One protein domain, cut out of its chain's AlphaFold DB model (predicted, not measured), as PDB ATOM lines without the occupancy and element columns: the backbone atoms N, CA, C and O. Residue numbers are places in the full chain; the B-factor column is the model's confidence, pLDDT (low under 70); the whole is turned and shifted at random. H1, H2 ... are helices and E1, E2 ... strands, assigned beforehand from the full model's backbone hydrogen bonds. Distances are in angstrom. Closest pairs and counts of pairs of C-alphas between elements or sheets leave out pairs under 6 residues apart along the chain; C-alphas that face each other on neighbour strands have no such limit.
ATOM      1  N   VAL A   6     137.654 154.650  78.228       87.75
ATOM      2  CA  VAL A   6     138.830 155.455  78.516       87.75
ATOM      3  C   VAL A   6     138.524 156.248  79.774       87.75
ATOM      4  O   VAL A   6     137.527 156.966  79.833       87.75
ATOM      5  N   THR A   7     139.386 156.106  80.774       91.44
ATOM      6  CA  THR A   7     139.314 156.887  82.006       91.44
ATOM      7  C   THR A   7     140.359 157.989  81.956       91.44
ATOM      8  O   THR A   7     141.524 157.732  81.640       91.44
ATOM      9  N   PHE A   8     139.943 159.210  82.265       91.19
ATOM     10  CA  PHE A   8     140.789 160.392  82.298       91.19
ATOM     11  C   PHE A   8     141.094 160.758  83.744       91.19
ATOM     12  O   PHE A   8     140.193 160.816  84.580       91.19
ATOM     13  N   TYR A   9     142.364 161.041  84.013       92.06
ATOM     14  CA  TYR A   9     142.842 161.435  85.330       92.06
ATOM     15  C   TYR A   9     143.625 162.740  85.240       92.06
ATOM     16  O   TYR A   9     144.393 162.939  84.298       92.06
ATOM     17  N   ILE A  10     143.478 163.585  86.256       89.56
ATOM     18  CA  ILE A  10     144.361 164.723  86.515       89.56
ATOM     19  C   ILE A  10     145.236 164.377  87.713       89.56
ATOM     20  O   ILE A  10     144.756 163.867  88.724       89.56
ATOM     21  N   MET A  11     146.530 164.656  87.599       87.31
ATOM     22  CA  MET A  11     147.471 164.533  88.706       87.31
ATOM     23  C   MET A  11     147.875 165.915  89.199       87.31
ATOM     24  O   MET A  11     148.301 166.752  88.408       87.31
ATOM     25  N   LYS A  12     147.791 166.131  90.513       83.50
ATOM     26  CA  LYS A  12     148.141 167.402  91.154       83.50
ATOM     27  C   LYS A  12     149.102 167.171  92.309       83.50
ATOM     28  O   LYS A  12     148.880 166.296  93.144       83.50
ATOM     29  N   LEU A  13     150.161 167.971  92.362       83.25
ATOM     30  CA  LEU A  13     151.112 167.983  93.469       83.25
ATOM     31  C   LEU A  13     150.537 168.829  94.610       83.25
ATOM     32  O   LEU A  13     150.436 170.048  94.485       83.25
ATOM     33  N   VAL A  14     150.129 168.192  95.707       84.12
ATOM     34  CA  VAL A  14     149.462 168.886  96.830       84.12
ATOM     35  C   VAL A  14     150.407 169.174  97.996       84.12
ATOM     36  O   VAL A  14     150.201 170.125  98.747       84.12
ATOM     37  N   SER A  15     151.465 168.380  98.138       81.56
ATOM     38  CA  SER A  15     152.512 168.531  99.152       81.56
ATOM     39  C   SER A  15     153.802 167.892  98.637       81.56
ATOM     40  O   SER A  15     153.787 167.285  97.568       81.56
ATOM     41  N   ASP A  16     154.903 168.042  99.366       81.31
ATOM     42  CA  ASP A  16     156.217 167.505  99.007       81.31
ATOM     43  C   ASP A  16     156.093 166.007  98.693       81.31
ATOM     44  O   ASP A  16     155.657 165.219  99.534       81.31
ATOM     45  N   ASP A  17     156.416 165.626  97.456       73.44
ATOM     46  CA  ASP A  17     156.308 164.256  96.931       73.44
ATOM     47  C   ASP A  17     154.909 163.614  96.941       73.44
ATOM     48  O   ASP A  17     154.763 162.444  96.574       73.44
ATOM     49  N   LEU A  18     153.867 164.359  97.313       81.94
ATOM     50  CA  LEU A  18     152.501 163.855  97.388       81.94
ATOM     51  C   LEU A  18     151.693 164.316  96.178       81.94
ATOM     52  O   LEU A  18     151.183 165.440  96.123       81.94
ATOM     53  N   TYR A  19     151.532 163.400  95.228       84.69
ATOM     54  CA  TYR A  19     150.650 163.571  94.083       84.69
ATOM     55  C   TYR A  19     149.286 162.943  94.366       84.69
ATOM     56  O   TYR A  19     149.194 161.770  94.728       84.69
ATOM     57  N   VAL A  20     148.225 163.715  94.158       87.06
ATOM     58  CA  VAL A  20     146.846 163.218  94.154       87.06
ATOM     59  C   VAL A  20     146.426 162.999  92.710       87.06
ATOM     60  O   VAL A  20     146.640 163.862  91.861       87.06
ATOM     61  N   MET A  21     145.833 161.840  92.441       91.75
ATOM     62  CA  MET A  21     145.238 161.501  91.155       91.75
ATOM     63  C   MET A  21     143.720 161.581  91.289       91.75
ATOM     64  O   MET A  21     143.132 160.868  92.101       91.75
ATOM     65  N   LEU A  22     143.098 162.458  90.509       89.75
ATOM     66  CA  LEU A  22     141.655 162.643  90.463       89.75
ATOM     67  C   LEU A  22     141.131 162.101  89.137       89.75
ATOM     68  O   LEU A  22     141.563 162.545  88.077       89.75
ATOM     69  N   GLU A  23     140.202 161.152  89.190       92.44
ATOM     70  CA  GLU A  23     139.439 160.749  88.010       92.44
ATOM     71  C   GLU A  23     138.483 161.879  87.621       92.44
ATOM     72  O   GLU A  23     137.677 162.315  88.442       92.44
ATOM     73  N   ILE A  24     138.582 162.358  86.382       92.38
ATOM     74  CA  ILE A  24     137.757 163.467  85.882       92.38
ATOM     75  C   ILE A  24     136.689 163.013  84.891       92.38
ATOM     76  O   ILE A  24     135.691 163.707  84.714       92.38
ATOM     77  N   ALA A  25     136.872 161.857  84.248       90.94
ATOM     78  CA  ALA A  25     135.845 161.259  83.407       90.94
ATOM     79  C   ALA A  25     136.105 159.782  83.127       90.94
ATOM     80  O   ALA A  25     137.246 159.331  83.035       90.94
ATOM     81  N   HIS A  26     135.017 159.072  82.857       91.12
ATOM     82  CA  HIS A  26     134.999 157.708  82.351       91.12
ATOM     83  C   HIS A  26     134.114 157.679  81.108       91.12
ATOM     84  O   HIS A  26     132.903 157.868  81.200       91.12
ATOM     85  N   ILE A  27     134.722 157.521  79.933       89.25
ATOM     86  CA  ILE A  27     134.024 157.646  78.651       89.25
ATOM     87  C   ILE A  27     134.053 156.307  77.931       89.25
ATOM     88  O   ILE A  27     135.116 155.750  77.650       89.25
ATOM     89  N   GLN A  28     132.871 155.798  77.596       87.56
ATOM     90  CA  GLN A  28     132.750 154.625  76.740       87.56
ATOM     91  C   GLN A  28     133.109 155.001  75.308       87.56
ATOM     92  O   GLN A  28     132.531 155.920  74.732       87.56
ATOM     93  N   VAL A  29     134.057 154.272  74.729       86.50
ATOM     94  CA  VAL A  29     134.473 154.469  73.342       86.50
ATOM     95  C   VAL A  29     133.799 153.435  72.447       86.50
ATOM     96  O   VAL A  29     133.665 152.269  72.841       86.50
ATOM     97  N   PRO A  30     133.377 153.828  71.235       87.56
ATOM     98  CA  PRO A  30     132.635 152.947  70.355       87.56
ATOM     99  C   PRO A  30     133.520 151.771  69.950       87.56
ATOM    100  O   PRO A  30     134.680 151.928  69.564       87.56
ATOM    101  N   SER A  31     132.959 150.571  70.036       84.88
ATOM    102  CA  SER A  31     133.632 149.336  69.637       84.88
ATOM    103  C   SER A  31     133.452 149.028  68.147       84.88
ATOM    104  O   SER A  31     134.166 148.188  67.596       84.88
ATOM    105  N   SER A  32     132.521 149.722  67.483       85.38
ATOM    106  CA  SER A  32     132.200 149.562  66.066       85.38
ATOM    107  C   SER A  32     131.740 150.876  65.418       85.38
ATOM    108  O   SER A  32     131.377 151.833  66.100       85.38
ATOM    109  N   LEU A  33     131.701 150.912  64.080       83.44
ATOM    110  CA  LEU A  33     131.213 152.074  63.323       83.44
ATOM    111  C   LEU A  33     129.726 152.375  63.562       83.44
ATOM    112  O   LEU A  33     129.321 153.527  63.456       83.44
ATOM    113  N   TYR A  34     128.920 151.370  63.907       85.50
ATOM    114  CA  TYR A  34     127.501 151.571  64.216       85.50
ATOM    115  C   TYR A  34     127.308 152.365  65.512       85.50
ATOM    116  O   TYR A  34     126.435 153.224  65.591       85.50
ATOM    117  N   GLU A  35     128.171 152.128  66.499       85.06
ATOM    118  CA  GLU A  35     128.168 152.839  67.784       85.06
ATOM    119  C   GLU A  35     128.784 154.243  67.679       85.06
ATOM    120  O   GLU A  35     128.619 155.063  68.583       85.06
ATOM    121  N   LEU A  36     129.474 154.555  66.574       85.69
ATOM    122  CA  LEU A  36     130.124 155.850  66.381       85.69
ATOM    123  C   LEU A  36     129.110 156.994  66.352       85.69
ATOM    124  O   LEU A  36     129.345 158.028  66.966       85.69
ATOM    125  N   VAL A  37     127.970 156.813  65.683       85.88
ATOM    126  CA  VAL A  37     126.941 157.864  65.592       85.88
ATOM    127  C   VAL A  37     126.371 158.184  66.976       85.88
ATOM    128  O   VAL A  37     126.246 159.354  67.323       85.88
ATOM    129  N   SER A  38     126.104 157.162  67.796       84.44
ATOM    130  CA  SER A  38     125.712 157.356  69.198       84.44
ATOM    131  C   SER A  38     126.839 157.934  70.050       84.44
ATOM    132  O   SER A  38     126.578 158.676  70.984       84.44
ATOM    133  N   TYR A  39     128.101 157.644  69.747       85.25
ATOM    134  CA  TYR A  39     129.222 158.258  70.455       85.25
ATOM    135  C   TYR A  39     129.341 159.757  70.155       85.25
ATOM    136  O   TYR A  39     129.654 160.536  71.052       85.25
ATOM    137  N   LEU A  40     129.026 160.193  68.929       87.00
ATOM    138  CA  LEU A  40     129.087 161.610  68.556       87.00
ATOM    139  C   LEU A  40     128.157 162.492  69.404       87.00
ATOM    140  O   LEU A  40     128.498 163.644  69.664       87.00
ATOM    141  N   SER A  41     127.027 161.964  69.890       85.69
ATOM    142  CA  SER A  41     126.151 162.716  70.803       85.69
ATOM    143  C   SER A  41     126.765 162.940  72.190       85.69
ATOM    144  O   SER A  41     126.321 163.832  72.902       85.69
ATOM    145  N   HIS A  42     127.790 162.167  72.556       84.06
ATOM    146  CA  HIS A  42     128.516 162.255  73.827       84.06
ATOM    147  C   HIS A  42     129.838 163.034  73.695       84.06
ATOM    148  O   HIS A  42     130.623 163.102  74.635       84.06
ATOM    149  N   LEU A  43     130.100 163.674  72.546       86.00
ATOM    150  CA  LEU A  43     131.295 164.513  72.369       86.00
ATOM    151  C   LEU A  43     131.366 165.682  73.363       86.00
ATOM    152  O   LEU A  43     132.460 166.160  73.651       86.00
ATOM    153  N   GLY A  44     130.227 166.124  73.905       88.12
ATOM    154  CA  GLY A  44     130.195 167.120  74.978       88.12
ATOM    155  C   GLY A  44     130.979 166.681  76.217       88.12
ATOM    156  O   GLY A  44     131.681 167.495  76.810       88.12
ATOM    157  N   ASP A  45     130.958 165.389  76.550       88.31
ATOM    158  CA  ASP A  45     131.687 164.851  77.702       88.31
ATOM    159  C   ASP A  45     133.204 164.943  77.491       88.31
ATOM    160  O   ASP A  45     133.947 165.280  78.410       88.31
ATOM    161  N   LEU A  46     133.670 164.743  76.254       88.00
ATOM    162  CA  LEU A  46     135.073 164.963  75.895       88.00
ATOM    163  C   LEU A  46     135.470 166.439  75.984       88.00
ATOM    164  O   LEU A  46     136.578 166.743  76.422       88.00
ATOM    165  N   LEU A  47     134.590 167.361  75.588       91.56
ATOM    166  CA  LEU A  47     134.855 168.794  75.739       91.56
ATOM    167  C   LEU A  47     134.960 169.189  77.216       91.56
ATOM    168  O   LEU A  47     135.845 169.965  77.566       91.56
ATOM    169  N   ASN A  48     134.135 168.603  78.086       91.31
ATOM    170  CA  ASN A  48     134.218 168.822  79.532       91.31
ATOM    171  C   ASN A  48     135.552 168.329  80.110       91.31
ATOM    172  O   ASN A  48     136.146 169.015  80.936       91.31
ATOM    173  N   VAL A  49     136.061 167.183  79.642       91.31
ATOM    174  CA  VAL A  49     137.399 166.687  80.014       91.31
ATOM    175  C   VAL A  49     138.490 167.675  79.614       91.31
ATOM    176  O   VAL A  49     139.378 167.973  80.411       91.31
ATOM    177  N   VAL A  50     138.425 168.192  78.386       90.44
ATOM    178  CA  VAL A  50     139.390 169.181  77.883       90.44
ATOM    179  C   VAL A  50     139.318 170.471  78.701       90.44
ATOM    180  O   VAL A  50     140.356 171.008  79.075       90.44
ATOM    181  N   GLN A  51     138.113 170.940  79.024       90.50
ATOM    182  CA  GLN A  51     137.920 172.127  79.852       90.50
ATOM    183  C   GLN A  51     138.485 171.928  81.264       90.50
ATOM    184  O   GLN A  51     139.279 172.748  81.711       90.50
ATOM    185  N   ALA A  52     138.161 170.813  81.925       88.94
ATOM    186  CA  ALA A  52     138.682 170.489  83.253       88.94
ATOM    187  C   ALA A  52     140.218 170.421  83.270       88.94
ATOM    188  O   ALA A  52     140.853 170.849  84.231       88.94
ATOM    189  N   PHE A  53     140.827 169.923  82.188       87.56
ATOM    190  CA  PHE A  53     142.276 169.967  82.023       87.56
ATOM    191  C   PHE A  53     142.802 171.405  81.937       87.56
ATOM    192  O   PHE A  53     143.774 171.725  82.612       87.56
ATOM    193  N   TYR A  54     142.184 172.283  81.146       86.19
ATOM    194  CA  TYR A  54     142.617 173.681  81.069       86.19
ATOM    195  C   TYR A  54     142.429 174.436  82.389       86.19
ATOM    196  O   TYR A  54     143.295 175.232  82.746       86.19
ATOM    197  N   ASP A  55     141.352 174.162  83.120       85.38
ATOM    198  CA  ASP A  55     141.064 174.821  84.395       85.38
ATOM    199  C   ASP A  55     142.068 174.417  85.494       85.38
ATOM    200  O   ASP A  55     142.498 175.261  86.278       85.38
ATOM    201  N   GLU A  56     142.480 173.143  85.541       82.19
ATOM    202  CA  GLU A  56     143.376 172.621  86.590       82.19
ATOM    203  C   GLU A  56     144.861 172.574  86.200       82.19
ATOM    204  O   GLU A  56     145.728 172.600  87.074       82.19
ATOM    205  N   CYS A  57     145.172 172.435  84.909       78.12
ATOM    206  CA  CYS A  57     146.532 172.257  84.378       78.12
ATOM    207  C   CYS A  57     146.946 173.351  83.383       78.12
ATOM    208  O   CYS A  57     148.025 173.251  82.796       78.12
ATOM    209  N   GLY A  58     146.109 174.371  83.169       72.75
ATOM    210  CA  GLY A  58     146.497 175.576  82.441       72.75
ATOM    211  C   GLY A  58     147.714 176.257  83.072       72.75
ATOM    212  O   GLY A  58     148.146 175.895  84.168       72.75
ATOM    213  N   ASP A  59     148.294 177.230  82.359       69.19
ATOM    214  CA  ASP A  59     149.451 177.983  82.851       69.19
ATOM    215  C   ASP A  59     149.225 178.388  84.303       69.19
ATOM    216  O   ASP A  59     148.224 179.031  84.607       69.19
ATOM    217  N   ALA A  60     150.152 178.008  85.190       61.25
ATOM    218  CA  ALA A  60     150.052 178.332  86.606       61.25
ATOM    219  C   ALA A  60     149.721 179.821  86.745       61.25
ATOM    220  O   ALA A  60     150.500 180.688  86.307       61.25
ATOM    221  N   ASN A  61     148.524 180.066  87.283       62.19
ATOM    222  CA  ASN A  61     147.814 181.338  87.198       62.19
ATOM    223  C   ASN A  61     148.558 182.434  87.967       62.19
ATOM    224  O   ASN A  61     148.337 183.625  87.753       62.19
ATOM    225  N   THR A  62     149.476 182.030  88.848       70.38
ATOM    226  CA  THR A  62     150.273 182.915  89.687       70.38
ATOM    227  C   THR A  62     151.742 182.481  89.733       70.38
ATOM    228  O   THR A  62     152.091 181.305  89.599       70.38
ATOM    229  N   SER A  63     152.640 183.444  89.952       74.12
ATOM    230  CA  SER A  63     154.065 183.175  90.194       74.12
ATOM    231  C   SER A  63     154.301 182.337  91.455       74.12
ATOM    232  O   SER A  63     155.287 181.612  91.536       74.12
ATOM    233  N   GLU A  64     153.393 182.428  92.427       75.88
ATOM    234  CA  GLU A  64     153.451 181.703  93.698       75.88
ATOM    235  C   GLU A  64     153.209 180.203  93.506       75.88
ATOM    236  O   GLU A  64     153.959 179.386  94.039       75.88
ATOM    237  N   GLU A  65     152.222 179.826  92.688       72.44
ATOM    238  CA  GLU A  65     151.970 178.422  92.344       72.44
ATOM    239  C   GLU A  65     153.156 177.798  91.604       72.44
ATOM    240  O   GLU A  65     153.545 176.674  91.921       72.44
ATOM    241  N   ARG A  66     153.786 178.535  90.677       74.69
ATOM    242  CA  ARG A  66     154.999 178.062  89.980       74.69
ATOM    243  C   ARG A  66     156.142 177.812  90.950       74.69
ATOM    244  O   ARG A  66     156.729 176.736  90.921       74.69
ATOM    245  N   ALA A  67     156.413 178.772  91.833       78.31
ATOM    246  CA  ALA A  67     157.461 178.636  92.838       78.31
ATOM    247  C   ALA A  67     157.188 177.456  93.785       78.31
ATOM    248  O   ALA A  67     158.103 176.704  94.115       78.31
ATOM    249  N   MET A  68     155.930 177.237  94.185       76.25
ATOM    250  CA  MET A  68     155.565 176.073  94.997       76.25
ATOM    251  C   MET A  68     155.780 174.752  94.258       76.25
ATOM    252  O   MET A  68     156.312 173.816  94.849       76.25
ATOM    253  N   VAL A  69     155.395 174.655  92.984       73.94
ATOM    254  CA  VAL A  69     155.645 173.445  92.187       73.94
ATOM    255  C   VAL A  69     157.145 173.202  92.041       73.94
ATOM    256  O   VAL A  69     157.588 172.076  92.247       73.94
ATOM    257  N   GLU A  70     157.938 174.240  91.778       77.50
ATOM    258  CA  GLU A  70     159.394 174.123  91.658       77.50
ATOM    259  C   GLU A  70     160.076 173.639  92.939       77.50
ATOM    260  O   GLU A  70     161.022 172.856  92.865       77.50
ATOM    261  N   ILE A  71     159.589 174.068  94.106       77.25
ATOM    262  CA  ILE A  71     160.122 173.637  95.406       77.25
ATOM    263  C   ILE A  71     159.751 172.179  95.701       77.25
ATOM    264  O   ILE A  71     160.553 171.440  96.267       77.25
ATOM    265  N   ARG A  72     158.530 171.771  95.344       77.69
ATOM    266  CA  ARG A  72     157.965 170.469  95.733       77.69
ATOM    267  C   ARG A  72     158.236 169.351  94.734       77.69
ATOM    268  O   ARG A  72     158.092 168.182  95.087       77.69
ATOM    269  N   GLN A  73     158.551 169.684  93.483       75.19
ATOM    270  CA  GLN A  73     158.789 168.693  92.440       75.19
ATOM    271  C   GLN A  73     160.107 167.951  92.681       75.19
ATOM    272  O   GLN A  73     161.154 168.547  92.939       75.19
ATOM    273  N   ARG A  74     160.084 166.627  92.526       68.06
ATOM    274  CA  ARG A  74     161.315 165.836  92.463       68.06
ATOM    275  C   ARG A  74     161.968 165.947  91.098       68.06
ATOM    276  O   ARG A  74     161.296 165.994  90.070       68.06
ATOM    277  N   ALA A  75     163.295 165.876  91.092       69.69
ATOM    278  CA  ALA A  75     164.044 165.649  89.868       69.69
ATOM    279  C   ALA A  75     163.606 164.317  89.238       69.69
ATOM    280  O   ALA A  75     163.671 163.262  89.877       69.69
ATOM    281  N   THR A  76     163.166 164.359  87.980       69.56
ATOM    282  CA  THR A  76     162.823 163.151  87.227       69.56
ATOM    283  C   THR A  76     164.051 162.248  87.139       69.56
ATOM    284  O   THR A  76     165.142 162.702  86.792       69.56
ATOM    285  N   ILE A  77     163.887 160.958  87.438       73.94
ATOM    286  CA  ILE A  77     164.969 159.974  87.339       73.94
ATOM    287  C   ILE A  77     165.354 159.817  85.861       73.94
ATOM    288  O   ILE A  77     164.697 159.114  85.095       73.94
ATOM    289  N   MET A  78     166.436 160.480  85.460       70.25
ATOM    290  CA  MET A  78     166.999 160.432  84.107       70.25
ATOM    291  C   MET A  78     167.946 159.245  83.952       70.25
ATOM    292  O   MET A  78     169.145 159.396  83.728       70.25
ATOM    293  N   THR A  79     167.408 158.036  84.098       76.56
ATOM    294  CA  THR A  79     168.145 156.827  83.705       76.56
ATOM    295  C   THR A  79     168.195 156.721  82.177       76.56
ATOM    296  O   THR A  79     167.271 157.192  81.506       76.56
ATOM    297  N   PRO A  80     169.235 156.096  81.596       72.38
ATOM    298  CA  PRO A  80     169.323 155.871  80.150       72.38
ATOM    299  C   PRO A  80     168.074 155.200  79.556       72.38
ATOM    300  O   PRO A  80     167.671 155.496  78.430       72.38
ATOM    301  N   GLU A  81     167.434 154.319  80.322       67.38
ATOM    302  CA  GLU A  81     166.200 153.625  79.968       67.38
ATOM    303  C   GLU A  81     165.002 154.581  79.911       67.38
ATOM    304  O   GLU A  81     164.224 154.525  78.960       67.38
ATOM    305  N   VAL A  82     164.873 155.487  80.885       67.75
ATOM    306  CA  VAL A  82     163.805 156.499  80.909       67.75
ATOM    307  C   VAL A  82     164.003 157.518  79.790       67.75
ATOM    308  O   VAL A  82     163.045 157.842  79.093       67.75
ATOM    309  N   ILE A  83     165.239 157.958  79.541       68.00
ATOM    310  CA  ILE A  83     165.561 158.892  78.450       68.00
ATOM    311  C   ILE A  83     165.122 158.315  77.094       68.00
ATOM    312  O   ILE A  83     164.483 159.008  76.306       68.00
ATOM    313  N   ARG A  84     165.375 157.022  76.853       64.06
ATOM    314  CA  ARG A  84     164.955 156.327  75.622       64.06
ATOM    315  C   ARG A  84     163.440 156.284  75.406       64.06
ATOM    316  O   ARG A  84     163.005 156.175  74.261       64.06
ATOM    317  N   VAL A  85     162.648 156.297  76.476       63.53
ATOM    318  CA  VAL A  85     161.176 156.223  76.411       63.53
ATOM    319  C   VAL A  85     160.545 157.618  76.369       63.53
ATOM    320  O   VAL A  85     159.507 157.796  75.738       63.53
ATOM    321  N   VAL A  86     161.176 158.601  77.014       61.00
ATOM    322  CA  VAL A  86     160.665 159.973  77.179       61.00
ATOM    323  C   VAL A  86     161.059 160.900  76.016       61.00
ATOM    324  O   VAL A  86     160.578 162.029  75.957       61.00
ATOM    325  N   GLU A  87     161.878 160.452  75.055       57.16
ATOM    326  CA  GLU A  87     162.224 161.239  73.859       57.16
ATOM    327  C   GLU A  87     160.973 161.759  73.116       57.16
ATOM    328  O   GLU A  87     160.262 161.049  72.402       57.16
TER     329      GLU A  87
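This is residues 6 to 87 of the 102 residues of an uncharacterized protein of Absidia repens (UniProt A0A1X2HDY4). A long two-stranded hairpin, E1 and E2, has the longest helix, H2, running along it, with H1 beyond one end and H3 by Ser 15 near the turn at the other. From H3 a thin arm leads away to H4, whose residues 80 to 85 stick out. The 82 printed residues have two strands and then four helices, E1 E2 H1 H2 H3 H4, a mixed class with one antiparallel sheet, E1 - E2. The whole is only just loose, close to extended, with a radius of gyration of the C-alphas of 17.5 A and spans of 49 by 34 by 19 A.

E1, residues 6 to 15, begins at C-alpha 6 (138.830, 155.455, 78.516) and is 28.0 A long. E2, residues 18 to 28, is 30.0 A long. H1 is residues 33 to 40, 11.1 A. H2, residues 43 to 57, is 20.9 A long. H3 is residues 63 to 72, 14.4 A. H4, residues 80 to 86, 10.0 A, ends at C-alpha 86 (160.665, 159.973, 77.179).

E1 and E2 form a hairpin, antiparallel at 163 degrees, with N 8 and O 25 at 2.8 A and N 18 and O 15 at 2.9 A, within hydrogen-bond range. The closest C-alphas of E2 and H2 are those of Ala 25 and Val 49, 6.6 A apart. Those of E1 and H3 are Ser 15 and Arg 72, 6.7 A. H1 and H2 meet only through their link. H4 is apart from H3, H2, H1 and both strands. Every O i to N i+4 pair is within hydrogen-bond range in H2, H3 and H4, and 2 of 4 in H1.

The C-alphas of Tyr 34 and Ile 71 are the two farthest apart, 50.2 A. The printed part has no cut and no long link. Its mean pLDDT is 80.9, with residues 59 to 61, 74 to 76 and 81 to 87 under 70.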